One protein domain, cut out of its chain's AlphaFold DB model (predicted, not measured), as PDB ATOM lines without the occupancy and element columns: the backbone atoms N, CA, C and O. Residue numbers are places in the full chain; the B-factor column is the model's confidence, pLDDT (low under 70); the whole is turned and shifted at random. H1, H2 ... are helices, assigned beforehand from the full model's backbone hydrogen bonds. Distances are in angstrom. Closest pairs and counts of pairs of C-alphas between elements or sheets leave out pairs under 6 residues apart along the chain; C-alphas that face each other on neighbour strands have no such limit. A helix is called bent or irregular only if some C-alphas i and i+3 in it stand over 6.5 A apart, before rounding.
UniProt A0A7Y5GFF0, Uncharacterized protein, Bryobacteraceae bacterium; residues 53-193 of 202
ATOM      1  N   SER A  53     142.930 152.317 140.938       96.50
ATOM      2  CA  SER A  53     142.120 151.392 141.747       96.50
ATOM      3  C   SER A  53     141.031 150.701 140.915       96.50
ATOM      4  O   SER A  53     140.754 149.528 141.131       96.50
ATOM      5  N   GLU A  54     140.460 151.391 139.924       97.31
ATOM      6  CA  GLU A  54     139.520 150.821 138.950       97.31
ATOM      7  C   GLU A  54     140.157 149.732 138.088       97.31
ATOM      8  O   GLU A  54     139.582 148.661 137.926       97.31
ATOM      9  N   GLN A  55     141.354 149.988 137.558       97.31
ATOM     10  CA  GLN A  55     142.092 149.001 136.779       97.31
ATOM     11  C   GLN A  55     142.500 147.815 137.639       97.31
ATOM     12  O   GLN A  55     142.293 146.688 137.220       97.31
ATOM     13  N   LYS A  56     143.003 148.059 138.855       97.75
ATOM     14  CA  LYS A  56     143.355 146.994 139.794       97.75
ATOM     15  C   LYS A  56     142.154 146.094 140.087       97.75
ATOM     16  O   LYS A  56     142.288 144.879 140.004       97.75
ATOM     17  N   PHE A  57     140.983 146.683 140.338       98.19
ATOM     18  CA  PHE A  57     139.744 145.923 140.483       98.19
ATOM     19  C   PHE A  57     139.482 145.051 139.246       98.19
ATOM     20  O   PHE A  57     139.350 143.839 139.381       98.19
ATOM     21  N   LEU A  58     139.485 145.623 138.036       98.31
ATOM     22  CA  LEU A  58     139.259 144.855 136.803       98.31
ATOM     23  C   LEU A  58     140.305 143.747 136.587       98.31
ATOM     24  O   LEU A  58     139.943 142.650 136.172       98.31
ATOM     25  N   HIS A  59     141.578 143.998 136.894       98.06
ATOM     26  CA  HIS A  59     142.675 143.031 136.760       98.06
ATOM     27  C   HIS A  59     142.489 141.833 137.689       98.06
ATOM     28  O   HIS A  59     142.566 140.691 137.239       98.06
ATOM     29  N   GLU A  60     142.169 142.090 138.958       98.19
ATOM     30  CA  GLU A  60     141.861 141.047 139.942       98.19
ATOM     31  C   GLU A  60     140.662 140.207 139.492       98.19
ATOM     32  O   GLU A  60     140.721 138.976 139.503       98.19
ATOM     33  N   ARG A  61     139.594 140.861 139.014       98.25
ATOM     34  CA  ARG A  61     138.409 140.167 138.494       98.25
ATOM     35  C   ARG A  61     138.736 139.303 137.272       98.25
ATOM     36  O   ARG A  61     138.296 138.159 137.201       98.25
ATOM     37  N   VAL A  62     139.526 139.813 136.325       98.50
ATOM     38  CA  VAL A  62     139.971 139.043 135.151       98.50
ATOM     39  C   VAL A  62     140.774 137.814 135.577       98.50
ATOM     40  O   VAL A  62     140.514 136.722 135.074       98.50
ATOM     41  N   ALA A  63     141.708 137.955 136.521       98.12
ATOM     42  CA  ALA A  63     142.507 136.833 137.008       98.12
ATOM     43  C   ALA A  63     141.635 135.724 137.628       98.12
ATOM     44  O   ALA A  63     141.828 134.541 137.326       98.12
ATOM     45  N   GLU A  64     140.638 136.092 138.435       97.62
ATOM     46  CA  GLU A  64     139.691 135.144 139.035       97.62
ATOM     47  C   GLU A  64     138.783 134.470 137.997       97.62
ATOM     48  O   GLU A  64     138.579 133.249 138.034       97.62
ATOM     49  N   LEU A  65     138.287 135.227 137.015       97.25
ATOM     50  CA  LEU A  65     137.491 134.675 135.920       97.25
ATOM     51  C   LEU A  65     138.310 133.716 135.062       97.25
ATOM     52  O   LEU A  65     137.812 132.658 134.692       97.25
ATOM     53  N   MET A  66     139.579 134.022 134.790       97.38
ATOM     54  CA  MET A  66     140.475 133.109 134.081       97.38
ATOM     55  C   MET A  66     140.726 131.819 134.870       97.38
ATOM     56  O   MET A  66     140.758 130.740 134.273       97.38
ATOM     57  N   ALA A  67     140.878 131.904 136.195       96.44
ATOM     58  CA  ALA A  67     141.011 130.730 137.055       96.44
ATOM     59  C   ALA A  67     139.750 129.851 137.016       96.44
ATOM     60  O   ALA A  67     139.862 128.631 136.897       96.44
ATOM     61  N   THR A  68     138.569 130.473 137.019       93.75
ATOM     62  CA  THR A  68     137.264 129.796 136.914       93.75
ATOM     63  C   THR A  68     137.016 129.221 135.518       93.75
ATOM     64  O   THR A  68     136.451 128.142 135.369       93.75
ATOM     65  N   TRP A  69     137.466 129.920 134.478       94.25
ATOM     66  CA  TRP A  69     137.270 129.546 133.082       94.25
ATOM     67  C   TRP A  69     138.113 128.340 132.664       94.25
ATOM     68  O   TRP A  69     137.632 127.480 131.923       94.25
ATOM     69  N   ARG A  70     139.363 128.250 133.138       93.44
ATOM     70  CA  ARG A  70     140.316 127.170 132.810       93.44
ATOM     71  C   ARG A  70     139.730 125.751 132.901       93.44
ATOM     72  O   ARG A  70     139.872 125.031 131.914       93.44
ATOM     73  N   PRO A  71     139.077 125.337 134.004       94.06
ATOM     74  CA  PRO A  71     138.539 123.983 134.136       94.06
ATOM     75  C   PRO A  71     137.257 123.724 133.328       94.06
ATOM     76  O   PRO A  71     136.845 122.570 133.228       94.06
ATOM     77  N   LEU A  72     136.609 124.747 132.754       90.19
ATOM     78  CA  LEU A  72     135.361 124.553 132.006       90.19
ATOM     79  C   LEU A  72     135.584 123.782 130.700       90.19
ATOM     80  O   LEU A  72     136.607 123.946 130.029       90.19
ATOM     81  N   ALA A  73     134.590 122.994 130.295       88.56
ATOM     82  CA  ALA A  73     134.587 122.362 128.982       88.56
ATOM     83  C   ALA A  73     134.550 123.431 127.874       88.56
ATOM     84  O   ALA A  73     133.724 124.350 127.910       88.56
ATOM     85  N   ALA A  74     135.466 123.313 126.910       89.75
ATOM     86  CA  ALA A  74     135.541 124.212 125.763       89.75
ATOM     87  C   ALA A  74     134.275 124.105 124.898       89.75
ATOM     88  O   ALA A  74     133.658 123.043 124.833       89.75
ATOM     89  N   GLY A  75     133.885 125.207 124.255       85.25
ATOM     90  CA  GLY A  75     132.774 125.223 123.294       85.25
ATOM     91  C   GLY A  75     131.379 125.297 123.923       85.25
ATOM     92  O   GLY A  75     130.386 125.441 123.211       85.25
ATOM     93  N   THR A  76     131.274 125.262 125.254       90.38
ATOM     94  CA  THR A  76     129.993 125.457 125.946       90.38
ATOM     95  C   THR A  76     129.541 126.921 125.900       90.38
ATOM     96  O   THR A  76     130.338 127.847 125.734       90.38
ATOM     97  N   TYR A  77     128.238 127.160 126.086       91.19
ATOM     98  CA  TYR A  77     127.709 128.525 126.156       91.19
ATOM     99  C   TYR A  77     128.367 129.326 127.290       91.19
ATOM    100  O   TYR A  77     128.870 130.424 127.052       91.19
ATOM    101  N   THR A  78     128.444 128.744 128.490       93.31
ATOM    102  CA  THR A  78     129.106 129.340 129.660       93.31
ATOM    103  C   THR A  78     130.582 129.649 129.389       93.31
ATOM    104  O   THR A  78     131.032 130.748 129.707       93.31
ATOM    105  N   ASP A  79     131.314 128.738 128.734       93.75
ATOM    106  CA  ASP A  79     132.702 128.952 128.294       93.75
ATOM    107  C   ASP A  79     132.825 130.188 127.390       93.75
ATOM    108  O   ASP A  79     133.628 131.080 127.665       93.75
ATOM    109  N   SER A  80     131.964 130.304 126.374       95.31
ATOM    110  CA  SER A  80     131.949 131.477 125.497       95.31
ATOM    111  C   SER A  80     131.591 132.766 126.238       95.31
ATOM    112  O   SER A  80     132.154 133.809 125.907       95.31
ATOM    113  N   ARG A  81     130.640 132.730 127.179       97.38
ATOM    114  CA  ARG A  81     130.194 133.928 127.905       97.38
ATOM    115  C   ARG A  81     131.270 134.434 128.864       97.38
ATOM    116  O   ARG A  81     131.580 135.619 128.827       97.38
ATOM    117  N   ILE A  82     131.895 133.556 129.651       96.81
ATOM    118  CA  ILE A  82     132.983 133.950 130.564       96.81
ATOM    119  C   ILE A  82     134.179 134.490 129.777       96.81
ATOM    120  O   ILE A  82     134.745 135.514 130.152       96.81
ATOM    121  N   ARG A  83     134.525 133.863 128.646       96.94
ATOM    122  CA  ARG A  83     135.575 134.371 127.754       96.94
ATOM    123  C   ARG A  83     135.281 135.796 127.276       96.94
ATOM    124  O   ARG A  83     136.162 136.644 127.342       96.94
ATOM    125  N   SER A  84     134.057 136.064 126.822       98.19
ATOM    126  CA  SER A  84     133.655 137.415 126.411       98.19
ATOM    127  C   SER A  84     133.633 138.405 127.579       98.19
ATOM    128  O   SER A  84     133.959 139.565 127.376       98.19
ATOM    129  N   ALA A  85     133.297 137.965 128.797       98.50
ATOM    130  CA  ALA A  85     133.375 138.820 129.982       98.50
ATOM    131  C   ALA A  85     134.818 139.267 130.267       98.50
ATOM    132  O   ALA A  85     135.063 140.441 130.530       98.50
ATOM    133  N   ILE A  86     135.773 138.330 130.186       98.62
ATOM    134  CA  ILE A  86     137.205 138.613 130.360       98.62
ATOM    135  C   ILE A  86     137.682 139.642 129.333       98.62
ATOM    136  O   ILE A  86     138.352 140.602 129.709       98.62
ATOM    137  N   ASP A  87     137.322 139.450 128.064       98.62
ATOM    138  CA  ASP A  87     137.705 140.346 126.971       98.62
ATOM    139  C   ASP A  87     137.191 141.774 127.211       98.62
ATOM    140  O   ASP A  87     137.987 142.707 127.269       98.62
ATOM    141  N   SER A  88     135.899 141.931 127.527       98.69
ATOM    142  CA  SER A  88     135.323 143.239 127.863       98.69
ATOM    143  C   SER A  88     135.990 143.895 129.077       98.69
ATOM    144  O   SER A  88     136.254 145.094 129.075       98.69
ATOM    145  N   PHE A  89     136.332 143.151 130.134       98.69
ATOM    146  CA  PHE A  89     137.035 143.755 131.274       98.69
ATOM    147  C   PHE A  89     138.475 144.180 130.944       98.69
ATOM    148  O   PHE A  89     138.955 145.181 131.490       98.69
ATOM    149  N   LEU A  90     139.160 143.465 130.046       98.50
ATOM    150  CA  LEU A  90     140.467 143.875 129.530       98.50
ATOM    151  C   LEU A  90     140.349 145.140 128.672       98.50
ATOM    152  O   LEU A  90     141.097 146.091 128.913       98.50
ATOM    153  N   ASP A  91     139.376 145.193 127.763       98.56
ATOM    154  CA  ASP A  91     139.100 146.357 126.915       98.56
ATOM    155  C   ASP A  91     138.746 147.585 127.764       98.56
ATOM    156  O   ASP A  91     139.340 148.654 127.604       98.56
ATOM    157  N   ALA A  92     137.891 147.425 128.781       98.56
ATOM    158  CA  ALA A  92     137.595 148.483 129.743       98.56
ATOM    159  C   ALA A  92     138.868 149.036 130.408       98.56
ATOM    160  O   ALA A  92     139.043 150.250 130.547       98.56
ATOM    161  N   SER A  93     139.785 148.154 130.816       98.19
ATOM    162  CA  SER A  93     141.056 148.558 131.417       98.19
ATOM    163  C   SER A  93     141.984 149.272 130.422       98.19
ATOM    164  O   SER A  93     142.696 150.209 130.814       98.19
ATOM    165  N   GLU A  94     142.018 148.844 129.158       97.38
ATOM    166  CA  GLU A  94     142.776 149.497 128.083       97.38
ATOM    167  C   GLU A  94     142.251 150.915 127.822       97.38
ATOM    168  O   GLU A  94     143.040 151.867 127.786       97.38
ATOM    169  N   GLU A  95     140.931 151.083 127.770       97.75
ATOM    170  CA  GLU A  95     140.283 152.380 127.583       97.75
ATOM    171  C   GLU A  95     140.552 153.339 128.753       97.75
ATOM    172  O   GLU A  95     140.877 154.513 128.542       97.75
ATOM    173  N   LEU A  96     140.561 152.843 129.998       96.81
ATOM    174  CA  LEU A  96     140.979 153.635 131.165       96.81
ATOM    175  C   LEU A  96     142.443 154.085 131.080       96.81
ATOM    176  O   LEU A  96     142.775 155.225 131.426       96.81
ATOM    177  N   LYS A  97     143.332 153.212 130.593       95.56
ATOM    178  CA  LYS A  97     144.749 153.547 130.384       95.56
ATOM    179  C   LYS A  97     144.893 154.632 129.314       95.56
ATOM    180  O   LYS A  97     145.669 155.574 129.497       95.56
ATOM    181  N   ALA A  98     144.144 154.522 128.217       94.25
ATOM    182  CA  ALA A  98     144.141 155.489 127.126       94.25
ATOM    183  C   ALA A  98     143.584 156.855 127.563       94.25
ATOM    184  O   ALA A  98     144.219 157.882 127.305       94.25
ATOM    185  N   ALA A  99     142.468 156.868 128.300       93.81
ATOM    186  CA  ALA A  99     141.870 158.076 128.867       93.81
ATOM    187  C   ALA A  99     142.885 158.864 129.714       93.81
ATOM    188  O   ALA A  99     143.067 160.071 129.532       93.81
ATOM    189  N   ARG A 100     143.638 158.175 130.580       89.00
ATOM    190  CA  ARG A 100     144.673 158.809 131.415       89.00
ATOM    191  C   ARG A 100     145.810 159.422 130.609       89.00
ATOM    192  O   ARG A 100     146.189 160.563 130.864       89.00
ATOM    193  N   ARG A 101     146.320 158.699 129.608       88.56
ATOM    194  CA  ARG A 101     147.371 159.219 128.716       88.56
ATOM    195  C   ARG A 101     146.925 160.486 127.989       88.56
ATOM    196  O   ARG A 101     147.741 161.376 127.769       88.56
ATOM    197  N   LYS A 102     145.644 160.590 127.623       83.50
ATOM    198  CA  LYS A 102     145.100 161.803 126.997       83.50
ATOM    199  C   LYS A 102     144.907 162.947 127.983       83.50
ATOM    200  O   LYS A 102     145.264 164.067 127.637       83.50
ATOM    201  N   SER A 103     144.446 162.674 129.203       79.00
ATOM    202  CA  SER A 103     144.347 163.697 130.253       79.00
ATOM    203  C   SER A 103     145.691 164.362 130.566       79.00
ATOM    204  O   SER A 103     145.706 165.521 130.959       79.00
ATOM    205  N   GLN A 104     146.812 163.653 130.405       75.31
ATOM    206  CA  GLN A 104     148.156 164.209 130.616       75.31
ATOM    207  C   GLN A 104     148.680 165.012 129.414       75.31
ATOM    208  O   GLN A 104     149.524 165.886 129.579       75.31
ATOM    209  N   ASN A 105     148.180 164.728 128.210       70.75
ATOM    210  CA  ASN A 105     148.685 165.265 126.943       70.75
ATOM    211  C   ASN A 105     147.715 166.256 126.286       70.75
ATOM    212  O   ASN A 105     147.756 166.432 125.067       70.75
ATOM    213  N   SER A 106     146.813 166.868 127.057       58.72
ATOM    214  CA  SER A 106     145.729 167.720 126.566       58.72
ATOM    215  C   SER A 106     146.242 169.028 125.946       58.72
ATOM    216  O   SER A 106     146.147 170.107 126.527       58.72
ATOM    217  N   ARG A 107     146.766 168.940 124.720       58.66
ATOM    218  CA  ARG A 107     146.688 170.022 123.739       58.66
ATOM    219  C   ARG A 107     145.257 170.060 123.225       58.66
ATOM    220  O   ARG A 107     144.717 169.016 122.872       58.66
ATOM    221  N   SER A 108     144.678 171.260 123.218       54.84
ATOM    222  CA  SER A 108     143.373 171.573 122.632       54.84
ATOM    223  C   SER A 108     143.250 170.908 121.259       54.84
ATOM    224  O   SER A 108     143.909 171.317 120.301       54.84
ATOM    225  N   GLU A 109     142.493 169.816 121.190       62.16
ATOM    226  CA  GLU A 109     142.189 169.139 119.935       62.16
ATOM    227  C   GLU A 109     141.179 170.032 119.207       62.16
ATOM    228  O   GLU A 109     140.180 170.455 119.795       62.16
ATOM    229  N   SER A 110     141.467 170.388 117.953       59.75
ATOM    230  CA  SER A 110     140.554 171.194 117.140       59.75
ATOM    231  C   SER A 110     139.169 170.554 117.151       59.75
ATOM    232  O   SER A 110     139.054 169.353 116.903       59.75
ATOM    233  N   VAL A 111     138.135 171.349 117.445       65.06
ATOM    234  CA  VAL A 111     136.742 170.900 117.548       65.06
ATOM    235  C   VAL A 111     136.268 170.396 116.185       65.06
ATOM    236  O   VAL A 111     135.700 171.137 115.389       65.06
ATOM    237  N   ASP A 112     136.509 169.119 115.912       78.31
ATOM    238  CA  ASP A 112     135.896 168.423 114.795       78.31
ATOM    239  C   ASP A 112     134.440 168.110 115.167       78.31
ATOM    240  O   ASP A 112     134.138 167.388 116.128       78.31
ATOM    241  N   GLY A 113     133.509 168.682 114.402       86.44
ATOM    242  CA  GLY A 113     132.081 168.453 114.587       86.44
ATOM    243  C   GLY A 113     131.695 166.975 114.458       86.44
ATOM    244  O   GLY A 113     130.702 166.552 115.057       86.44
ATOM    245  N   GLU A 114     132.463 166.168 113.722       88.88
ATOM    246  CA  GLU A 114     132.232 164.729 113.624       88.88
ATOM    247  C   GLU A 114     132.590 163.991 114.918       88.88
ATOM    248  O   GLU A 114     131.771 163.201 115.404       88.88
ATOM    249  N   ALA A 115     133.748 164.289 115.517       87.75
ATOM    250  CA  ALA A 115     134.163 163.728 116.802       87.75
ATOM    251  C   ALA A 115     133.111 163.990 117.892       87.75
ATOM    252  O   ALA A 115     132.648 163.059 118.554       87.75
ATOM    253  N   ARG A 116     132.615 165.232 117.991       92.88
ATOM    254  CA  ARG A 116     131.538 165.594 118.928       92.88
ATOM    255  C   ARG A 116     130.275 164.746 118.735       92.88
ATOM    256  O   ARG A 116     129.686 164.296 119.722       92.88
ATOM    257  N   ARG A 117     129.837 164.526 117.488       95.06
ATOM    258  CA  ARG A 117     128.642 163.712 117.180       95.06
ATOM    259  C   ARG A 117     128.852 162.236 117.506       95.06
ATOM    260  O   ARG A 117     127.941 161.602 118.038       95.06
ATOM    261  N   LYS A 118     130.030 161.682 117.202       94.38
ATOM    262  CA  LYS A 118     130.377 160.292 117.540       94.38
ATOM    263  C   LYS A 118     130.368 160.080 119.052       94.38
ATOM    264  O   LYS A 118     129.702 159.158 119.517       94.38
ATOM    265  N   THR A 119     131.005 160.970 119.812       95.88
ATOM    266  CA  THR A 119     131.020 160.883 121.277       95.88
ATOM    267  C   THR A 119     129.622 161.029 121.875       95.88
ATOM    268  O   THR A 119     129.277 160.283 122.786       95.88
ATOM    269  N   ALA A 120     128.779 161.923 121.344       97.38
ATOM    270  CA  ALA A 120     127.398 162.069 121.812       97.38
ATOM    271  C   ALA A 120     126.591 160.767 121.666       97.38
ATOM    272  O   ALA A 120     125.959 160.328 122.624       97.38
ATOM    273  N   ARG A 121     126.674 160.106 120.501       98.06
ATOM    274  CA  ARG A 121     126.022 158.803 120.276       98.06
ATOM    275  C   ARG A 121     126.566 157.715 121.197       98.06
ATOM    276  O   ARG A 121     125.805 156.865 121.651       98.06
ATOM    277  N   MET A 122     127.871 157.730 121.472       97.88
ATOM    278  CA  MET A 122     128.465 156.773 122.405       97.88
ATOM    279  C   MET A 122     127.926 156.979 123.826       97.88
ATOM    280  O   MET A 122     127.494 156.020 124.455       97.88
ATOM    281  N   LEU A 123     127.853 158.227 124.300       98.44
ATOM    282  CA  LEU A 123     127.265 158.555 125.603       98.44
ATOM    283  C   LEU A 123     125.801 158.121 125.714       98.44
ATOM    284  O   LEU A 123     125.410 157.579 126.743       98.44
ATOM    285  N   GLU A 124     125.000 158.338 124.673       98.38
ATOM    286  CA  GLU A 124     123.601 157.903 124.647       98.38
ATOM    287  C   GLU A 124     123.486 156.379 124.791       98.38
ATOM    288  O   GLU A 124     122.774 155.887 125.667       98.38
ATOM    289  N   ARG A 125     124.253 155.615 124.005       98.06
ATOM    290  CA  ARG A 125     124.283 154.148 124.114       98.06
ATOM    291  C   ARG A 125     124.742 153.684 125.496       98.06
ATOM    292  O   ARG A 125     124.132 152.786 126.078       98.06
ATOM    293  N   THR A 126     125.803 154.287 126.027       98.44
ATOM    294  CA  THR A 126     126.342 153.935 127.346       98.44
ATOM    295  C   THR A 126     125.352 154.261 128.462       98.44
ATOM    296  O   THR A 126     125.226 153.463 129.386       98.44
ATOM    297  N   TYR A 127     124.593 155.358 128.364       98.38
ATOM    298  CA  TYR A 127     123.557 155.706 129.342       98.38
ATOM    299  C   TYR A 127     122.546 154.572 129.524       98.38
ATOM    300  O   TYR A 127     122.339 154.104 130.645       98.38
ATOM    301  N   PHE A 128     121.952 154.093 128.426       97.81
ATOM    302  CA  PHE A 128     120.961 153.018 128.489       97.81
ATOM    303  C   PHE A 128     121.554 151.730 129.050       97.81
ATOM    304  O   PHE A 128     120.915 151.066 129.863       97.81
ATOM    305  N   ARG A 129     122.796 151.401 128.675       97.00
ATOM    306  CA  ARG A 129     123.451 150.188 129.170       97.00
ATOM    307  C   ARG A 129     123.746 150.273 130.665       97.00
ATOM    308  O   ARG A 129     123.411 149.349 131.393       97.00
ATOM    309  N   VAL A 130     124.251 151.406 131.159       98.25
ATOM    310  CA  VAL A 130     124.454 151.634 132.602       98.25
ATOM    311  C   VAL A 130     123.150 151.465 133.386       98.25
ATOM    312  O   VAL A 130     123.167 150.867 134.460       98.25
ATOM    313  N   LYS A 131     122.006 151.900 132.839       98.25
ATOM    314  CA  LYS A 131     120.689 151.686 133.468       98.25
ATOM    315  C   LYS A 131     120.279 150.216 133.578       98.25
ATOM    316  O   LYS A 131     119.485 149.889 134.450       98.25
ATOM    317  N   GLN A 132     120.832 149.333 132.753       98.12
ATOM    318  CA  GLN A 132     120.613 147.886 132.841       98.12
ATOM    319  C   GLN A 132     121.562 147.197 133.837       98.12
ATOM    320  O   GLN A 132     121.374 146.023 134.150       98.12
ATOM    321  N   GLY A 133     122.565 147.911 134.364       98.25
ATOM    322  CA  GLY A 133     123.599 147.341 135.228       98.25
ATOM    323  C   GLY A 133     123.051 146.642 136.475       98.25
ATOM    324  O   GLY A 133     123.491 145.541 136.788       98.25
ATOM    325  N   GLU A 134     122.063 147.229 137.158       98.06
ATOM    326  CA  GLU A 134     121.454 146.633 138.364       98.06
ATOM    327  C   GLU A 134     120.757 145.300 138.067       98.06
ATOM    328  O   GLU A 134     120.871 144.335 138.832       98.06
ATOM    329  N   TYR A 135     120.086 145.219 136.915       98.12
ATOM    330  CA  TYR A 135     119.481 143.979 136.448       98.12
ATOM    331  C   TYR A 135     120.559 142.910 136.223       98.12
ATOM    332  O   TYR A 135     120.457 141.819 136.782       98.12
ATOM    333  N   PHE A 136     121.634 143.225 135.491       98.38
ATOM    334  CA  PHE A 136     122.714 142.262 135.242       98.38
ATOM    335  C   PHE A 136     123.457 141.852 136.516       98.38
ATOM    336  O   PHE A 136     123.754 140.672 136.679       98.38
ATOM    337  N   SER A 137     123.678 142.783 137.448       98.12
ATOM    338  CA  SER A 137     124.255 142.491 138.767       98.12
ATOM    339  C   SER A 137     123.433 141.464 139.539       98.12
ATOM    340  O   SER A 137     123.994 140.612 140.218       98.12
ATOM    341  N   THR A 138     122.106 141.551 139.463       97.62
ATOM    342  CA  THR A 138     121.221 140.603 140.149       97.62
ATOM    343  C   THR A 138     121.254 139.234 139.467       97.62
ATOM    344  O   THR A 138     121.312 138.204 140.135       97.62
ATOM    345  N   GLN A 139     121.242 139.210 138.130       97.56
ATOM    346  CA  GLN A 139     121.193 137.968 137.353       97.56
ATOM    347  C   GLN A 139     122.520 137.193 137.339       97.56
ATOM    348  O   GLN A 139     122.496 135.965 137.300       97.56
ATOM    349  N   SER A 140     123.668 137.874 137.395       96.62
ATOM    350  CA  SER A 140     124.987 137.222 137.392       96.62
ATOM    351  C   SER A 140     125.269 136.404 138.641       96.62
ATOM    352  O   SER A 140     126.092 135.492 138.583       96.62
ATOM    353  N   LYS A 141     124.602 136.720 139.763       94.88
ATOM    354  CA  LYS A 141     124.909 136.168 141.093       94.88
ATOM    355  C   LYS A 141     126.380 136.368 141.489       94.88
ATOM    356  O   LYS A 141     126.879 135.671 142.370       94.88
ATOM    357  N   ASP A 142     127.068 137.306 140.840       96.31
ATOM    358  CA  ASP A 142     128.443 137.661 141.155       96.31
ATOM    359  C   ASP A 142     128.440 138.552 142.409       96.31
ATOM    360  O   ASP A 142     127.752 139.581 142.413       96.31
ATOM    361  N   PRO A 143     129.184 138.200 143.474       97.44
ATOM    362  CA  PRO A 143     129.234 139.004 144.694       97.44
ATOM    363  C   PRO A 143     129.772 140.427 144.472       97.44
ATOM    364  O   PRO A 143     129.478 141.303 145.278       97.44
ATOM    365  N   PHE A 144     130.510 140.669 143.383       98.19
ATOM    366  CA  PHE A 144     131.042 141.978 142.988       98.19
ATOM    367  C   PHE A 144     130.151 142.710 141.972       98.19
ATOM    368  O   PHE A 144     130.528 143.767 141.459       98.19
ATOM    369  N   GLY A 145     128.965 142.175 141.658       98.19
ATOM    370  CA  GLY A 145     127.966 142.810 140.794       98.19
ATOM    371  C   GLY A 145     127.744 144.304 141.102       98.19
ATOM    372  O   GLY A 145     127.900 145.134 140.195       98.19
ATOM    373  N   PRO A 146     127.461 144.684 142.365       98.50
ATOM    374  CA  PRO A 146     127.268 146.082 142.749       98.50
ATOM    375  C   PRO A 146     128.490 146.973 142.479       98.50
ATOM    376  O   PRO A 146     128.344 148.129 142.071       98.50
ATOM    377  N   GLU A 147     129.705 146.453 142.665       98.56
ATOM    378  CA  GLU A 147     130.962 147.156 142.396       98.56
ATOM    379  C   GLU A 147     131.120 147.468 140.905       98.56
ATOM    380  O   GLU A 147     131.482 148.600 140.566       98.56
ATOM    381  N   TYR A 148     130.786 146.528 140.013       98.50
ATOM    382  CA  TYR A 148     130.786 146.771 138.566       98.50
ATOM    383  C   TYR A 148     129.789 147.868 138.174       98.50
ATOM    384  O   TYR A 148     130.135 148.766 137.402       98.50
ATOM    385  N   VAL A 149     128.575 147.853 138.736       98.62
ATOM    386  CA  VAL A 149     127.546 148.876 138.465       98.62
ATOM    387  C   VAL A 149     128.000 150.255 138.937       98.62
ATOM    388  O   VAL A 149     127.870 151.245 138.207       98.62
ATOM    389  N   ARG A 150     128.584 150.331 140.140       98.62
ATOM    390  CA  ARG A 150     129.139 151.569 140.701       98.62
ATOM    391  C   ARG A 150     130.289 152.093 139.842       98.62
ATOM    392  O   ARG A 150     130.350 153.294 139.569       98.62
ATOM    393  N   LEU A 151     131.180 151.206 139.393       98.62
ATOM    394  CA  LEU A 151     132.280 151.551 138.499       98.62
ATOM    395  C   LEU A 151     131.756 152.088 137.164       98.62
ATOM    396  O   LEU A 151     132.093 153.218 136.817       98.62
ATOM    397  N   GLY A 152     130.899 151.340 136.465       98.44
ATOM    398  CA  GLY A 152     130.317 151.760 135.188       98.44
ATOM    399  C   GLY A 152     129.606 153.111 135.298       98.44
ATOM    400  O   GLY A 152     129.907 154.036 134.549       98.44
ATOM    401  N   SER A 153     128.762 153.291 136.317       98.62
ATOM    402  CA  SER A 153     128.065 154.563 136.558       98.62
ATOM    403  C   SER A 153     129.027 155.735 136.748       98.62
ATOM    404  O   SER A 153     128.834 156.800 136.164       98.62
ATOM    405  N   ARG A 154     130.094 155.553 137.535       98.62
ATOM    406  CA  ARG A 154     131.102 156.595 137.761       98.62
ATOM    407  C   ARG A 154     131.872 156.939 136.486       98.62
ATOM    408  O   ARG A 154     132.078 158.122 136.222       98.62
ATOM    409  N   LEU A 155     132.266 155.940 135.696       98.50
ATOM    410  CA  LEU A 155     132.947 156.156 134.414       98.50
ATOM    411  C   LEU A 155     132.050 156.913 133.431       98.50
ATOM    412  O   LEU A 155     132.505 157.853 132.783       98.50
ATOM    413  N   TYR A 156     130.757 156.592 133.385       98.69
ATOM    414  CA  TYR A 156     129.792 157.353 132.595       98.69
ATOM    415  C   TYR A 156     129.690 158.822 133.040       98.69
ATOM    416  O   TYR A 156     129.692 159.721 132.199       98.69
ATOM    417  N   GLN A 157     129.659 159.098 134.349       98.62
ATOM    418  CA  GLN A 157     129.645 160.482 134.844       98.62
ATOM    419  C   GLN A 157     130.930 161.241 134.477       98.62
ATOM    420  O   GLN A 157     130.869 162.404 134.075       98.62
ATOM    421  N   GLN A 158     132.093 160.581 134.536       98.12
ATOM    422  CA  GLN A 158     133.359 161.154 134.058       98.12
ATOM    423  C   GLN A 158     133.316 161.444 132.554       98.12
ATOM    424  O   GLN A 158     133.727 162.522 132.122       98.12
ATOM    425  N   ALA A 159     132.763 160.523 131.763       97.94
ATOM    426  CA  ALA A 159     132.574 160.704 130.331       97.94
ATOM    427  C   ALA A 159     131.691 161.920 130.026       97.94
ATOM    428  O   ALA A 159     132.028 162.744 129.172       97.94
ATOM    429  N   ARG A 160     130.580 162.070 130.756       98.44
ATOM    430  CA  ARG A 160     129.664 163.199 130.601       98.44
ATOM    431  C   ARG A 160     130.337 164.528 130.944       98.44
ATOM    432  O   ARG A 160     130.266 165.461 130.151       98.44
ATOM    433  N   SER A 161     131.042 164.586 132.071       97.62
ATOM    434  CA  SER A 161     131.783 165.780 132.490       97.62
ATOM    435  C   SER A 161     132.856 166.184 131.468       97.62
ATOM    436  O   SER A 161     132.960 167.359 131.104       97.62
ATOM    437  N   ALA A 162     133.608 165.215 130.937       94.62
ATOM    438  CA  ALA A 162     134.598 165.466 129.892       94.62
ATOM    439  C   ALA A 162     133.950 165.984 128.595       94.62
ATOM    440  O   ALA A 162     134.492 166.890 127.963       94.62
ATOM    441  N   TYR A 163     132.778 165.464 128.221       95.38
ATOM    442  CA  TYR A 163     132.041 165.916 127.039       95.38
ATOM    443  C   TYR A 163     131.575 167.362 127.180       95.38
ATOM    444  O   TYR A 163     131.765 168.159 126.262       95.38
ATOM    445  N   ASP A 164     131.010 167.704 128.339       95.62
ATOM    446  CA  ASP A 164     130.537 169.057 128.640       95.62
ATOM    447  C   ASP A 164     131.700 170.066 128.683       95.62
ATOM    448  O   ASP A 164     131.529 171.233 128.344       95.62
ATOM    449  N   SER A 165     132.911 169.590 128.988       93.12
ATOM    450  CA  SER A 165     134.156 170.368 128.946       93.12
ATOM    451  C   SER A 165     134.807 170.433 127.553       93.12
ATOM    452  O   SER A 165     135.922 170.930 127.417       93.12
ATOM    453  N   GLY A 166     134.167 169.887 126.513       90.81
ATOM    454  CA  GLY A 166     134.700 169.851 125.145       90.81
ATOM    455  C   GLY A 166     135.830 168.838 124.912       90.81
ATOM    456  O   GLY A 166     136.396 168.786 123.821       90.81
ATOM    457  N   MET A 167     136.150 167.992 125.895       91.94
ATOM    458  CA  MET A 167     137.182 166.954 125.801       91.94
ATOM    459  C   MET A 167     136.606 165.669 125.181       91.94
ATOM    460  O   MET A 167     136.500 164.632 125.838       91.94
ATOM    461  N   PHE A 168     136.191 165.733 123.911       92.75
ATOM    462  CA  PHE A 168     135.376 164.685 123.274       92.75
ATOM    463  C   PHE A 168     136.043 163.313 123.175       92.75
ATOM    464  O   PHE A 168     135.359 162.303 123.346       92.75
ATOM    465  N   GLU A 169     137.349 163.254 122.916       92.25
ATOM    466  CA  GLU A 169     138.065 161.978 122.865       92.25
ATOM    467  C   GLU A 169     138.174 161.361 124.265       92.25
ATOM    468  O   GLU A 169     137.852 160.193 124.446       92.25
ATOM    469  N   LEU A 170     138.524 162.153 125.284       94.62
ATOM    470  CA  LEU A 170     138.558 161.687 126.675       94.62
ATOM    471  C   LEU A 170     137.186 161.167 127.125       94.62
ATOM    472  O   LEU A 170     137.082 160.098 127.726       94.62
ATOM    473  N   ALA A 171     136.130 161.905 126.786       95.88
ATOM    474  CA  ALA A 171     134.757 161.501 127.040       95.88
ATOM    475  C   ALA A 171     134.410 160.172 126.362       95.88
ATOM    476  O   ALA A 171     133.820 159.301 126.997       95.88
ATOM    477  N   ARG A 172     134.809 159.985 125.097       96.50
ATOM    478  CA  ARG A 172     134.581 158.734 124.361       96.50
ATOM    479  C   ARG A 172     135.253 157.551 125.055       96.50
ATOM    480  O   ARG A 172     134.586 156.552 125.289       96.50
ATOM    481  N   ARG A 173     136.516 157.704 125.463       97.44
ATOM    482  CA  ARG A 173     137.289 156.667 126.167       97.44
ATOM    483  C   ARG A 173     136.638 156.254 127.489       97.44
ATOM    484  O   ARG A 173     136.481 155.069 127.762       97.44
ATOM    485  N   PHE A 174     136.185 157.213 128.300       98.19
ATOM    486  CA  PHE A 174     135.446 156.889 129.527       98.19
ATOM    487  C   PHE A 174     134.081 156.243 129.248       98.19
ATOM    488  O   PHE A 174     133.669 155.345 129.983       98.19
ATOM    489  N   ALA A 175     133.381 156.668 128.190       98.44
ATOM    490  CA  ALA A 175     132.107 156.073 127.797       98.44
ATOM    491  C   ALA A 175     132.272 154.627 127.299       98.44
ATOM    492  O   ALA A 175     131.418 153.796 127.600       98.44
ATOM    493  N   GLU A 176     133.356 154.332 126.577       98.56
ATOM    494  CA  GLU A 176     133.753 152.985 126.142       98.56
ATOM    495  C   GLU A 176     134.130 152.112 127.333       98.56
ATOM    496  O   GLU A 176     133.529 151.061 127.518       98.56
ATOM    497  N   ALA A 177     134.992 152.596 128.231       98.56
ATOM    498  CA  ALA A 177     135.313 151.865 129.454       98.56
ATOM    499  C   ALA A 177     134.054 151.537 130.280       98.56
ATOM    500  O   ALA A 177     133.875 150.413 130.741       98.56
ATOM    501  N   SER A 178     133.142 152.501 130.435       98.69
ATOM    502  CA  SER A 178     131.854 152.274 131.097       98.69
ATOM    503  C   SER A 178     130.989 151.245 130.370       98.69
ATOM    504  O   SER A 178     130.280 150.487 131.031       98.69
ATOM    505  N   HIS A 179     130.980 151.264 129.039       98.69
ATOM    506  CA  HIS A 179     130.208 150.333 128.224       98.69
ATOM    507  C   HIS A 179     130.706 148.905 128.418       98.69
ATOM    508  O   HIS A 179     129.909 148.025 128.732       98.69
ATOM    509  N   GLU A 180     132.018 148.716 128.311       98.75
ATOM    510  CA  GLU A 180     132.675 147.419 128.428       98.75
ATOM    511  C   GLU A 180     132.542 146.818 129.833       98.75
ATOM    512  O   GLU A 180     132.298 145.624 129.975       98.75
ATOM    513  N   VAL A 181     132.588 147.633 130.896       98.75
ATOM    514  CA  VAL A 181     132.321 147.143 132.263       98.75
ATOM    515  C   VAL A 181     130.922 146.530 132.375       98.75
ATOM    516  O   VAL A 181     130.760 145.451 132.946       98.75
ATOM    517  N   ILE A 182     129.902 147.202 131.836       98.69
ATOM    518  CA  ILE A 182     128.529 146.692 131.914       98.69
ATOM    519  C   ILE A 182     128.309 145.538 130.932       98.69
ATOM    520  O   ILE A 182     127.570 144.610 131.250       98.69
ATOM    521  N   GLU A 183     128.970 145.549 129.773       98.69
ATOM    522  CA  GLU A 183     128.961 144.412 128.855       98.69
ATOM    523  C   GLU A 183     129.561 143.161 129.499       98.69
ATOM    524  O   GLU A 183     128.938 142.100 129.450       98.69
ATOM    525  N   GLY A 184     130.712 143.279 130.163       98.62
ATOM    526  CA  GLY A 184     131.312 142.176 130.904       98.62
ATOM    527  C   GLY A 184     130.352 141.615 131.955       98.62
ATOM    528  O   GLY A 184     130.130 140.404 132.007       98.62
ATOM    529  N   LEU A 185     129.686 142.491 132.718       98.62
ATOM    530  CA  LEU A 185     128.670 142.090 133.697       98.62
ATOM    531  C   LEU A 185     127.458 141.393 133.054       98.62
ATOM    532  O   LEU A 185     126.964 140.401 133.589       98.62
ATOM    533  N   GLU A 186     126.993 141.856 131.893       98.62
ATOM    534  CA  GLU A 186     125.948 141.176 131.121       98.62
ATOM    535  C   GLU A 186     126.395 139.776 130.689       98.62
ATOM    536  O   GLU A 186     125.614 138.826 130.770       98.62
ATOM    537  N   LYS A 187     127.648 139.606 130.249       98.44
ATOM    538  CA  LYS A 187     128.157 138.277 129.886       98.44
ATOM    539  C   LYS A 187     128.215 137.352 131.099       98.44
ATOM    540  O   LYS A 187     127.888 136.176 130.956       98.44
ATOM    541  N   LEU A 188     128.552 137.863 132.285       98.19
ATOM    542  CA  LEU A 188     128.464 137.089 133.529       98.19
ATOM    543  C   LEU A 188     127.014 136.717 133.866       98.19
ATOM    544  O   LEU A 188     126.743 135.565 134.197       98.19
ATOM    545  N   ALA A 189     126.068 137.644 133.695       97.38
ATOM    546  CA  ALA A 189     124.638 137.363 133.827       97.38
ATOM    547  C   ALA A 189     124.178 136.248 132.883       97.38
ATOM    548  O   ALA A 189     123.505 135.314 133.309       97.38
ATOM    549  N   GLN A 190     124.602 136.295 131.620       96.81
ATOM    550  CA  GLN A 190     124.325 135.248 130.636       96.81
ATOM    551  C   GLN A 190     124.981 133.913 131.017       96.81
ATOM    552  O   GLN A 190     124.354 132.867 130.882       96.81
ATOM    553  N   ALA A 191     126.219 133.932 131.515       95.81
ATOM    554  CA  ALA A 191     126.932 132.731 131.948       95.81
ATOM    555  C   ALA A 191     126.244 132.019 133.127       95.81
ATOM    556  O   ALA A 191     126.357 130.798 133.241       95.81
ATOM    557  N   ALA A 192     125.532 132.771 133.974       95.12
ATOM    558  CA  ALA A 192     124.796 132.265 135.130       95.12
ATOM    559  C   ALA A 192     123.404 131.693 134.787       95.12
ATOM    560  O   ALA A 192     122.765 131.090 135.657       95.12
ATOM    561  N   VAL A 193     122.920 131.870 133.549       90.50
ATOM    562  CA  VAL A 193     121.626 131.327 133.116       90.50
ATOM    563  C   VAL A 193     121.697 129.794 133.100       90.50
ATOM    564  O   VAL A 193     122.571 129.232 132.436       90.50
TER     565      VAL A 193
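Overview. This is residues 53 to 193 of the 202 residues of an uncharacterized protein of Bryobacteraceae bacterium (UniProt A0A7Y5GFF0). Five helices run roughly along one long axis: H3, H4 and H5 form an up-and-down bundle of three, each running against the one before, and the hairpin of H1 and H2 packs on it through H2, which is side by side with H5. H5 is in the middle; H3 is kinked. The printed part has 141 residues, all helix in class with no named strand, in the order H1 to H5. It is compact, with a radius of gyration of the C-alphas of 15.8 A, yet elongated, spanning 51 by 26 by 25 A.

Arrangement. Start with H1, residues 53 to 69, and H2, residues 77 to 104, a hairpin whose closest C-alphas, of Gln 55 and Ser 93, are 5.5 A apart. Go on to H3, residues 113 to 140, which is apart from H2 and irregular: C-alphas 131 and 134 are 7.1 A apart, with a kink of 45 degrees near residue 134. H4, residues 145 to 164, forms a hairpin with H3, closest at the C-alphas of Ser 137 and Gly 145, 4.2 A. H5, residues 168 to 191, is the hub. It touches H2 at a shallow tilt of 18 degrees, opposite ways, closest at the C-alphas of Ala 85 and Gly 184, 4.0 A. It touches H3, the same way at a shallow tilt of 26 degrees, closest at the C-alphas of Ser 140 and Ala 189, 3.6 A. H4 and H5 form a hairpin, closest at the C-alphas of Ala 159 and Ala 171, 4.0 A. Each O i to N i+4 pair is within hydrogen-bond range in H1, H2, H4 and H5, and 22 of 24 are in H3.

Along the chain. Find C-alpha 53 at (142.120, 151.392, 141.747), where H1 begins. H2 covers 41.4 A from first to last C-alpha, H3 39.3 A. H5 runs 34.2 A to C-alpha 191 at (126.932, 132.731, 131.948).

Size, cuts and confidence. Look at Ala 73 and Ser 110 for the C-alphas farthest apart, 50.6 A. The printed part has no cut and no long link. Residues 106 to 111 have pLDDT under 70.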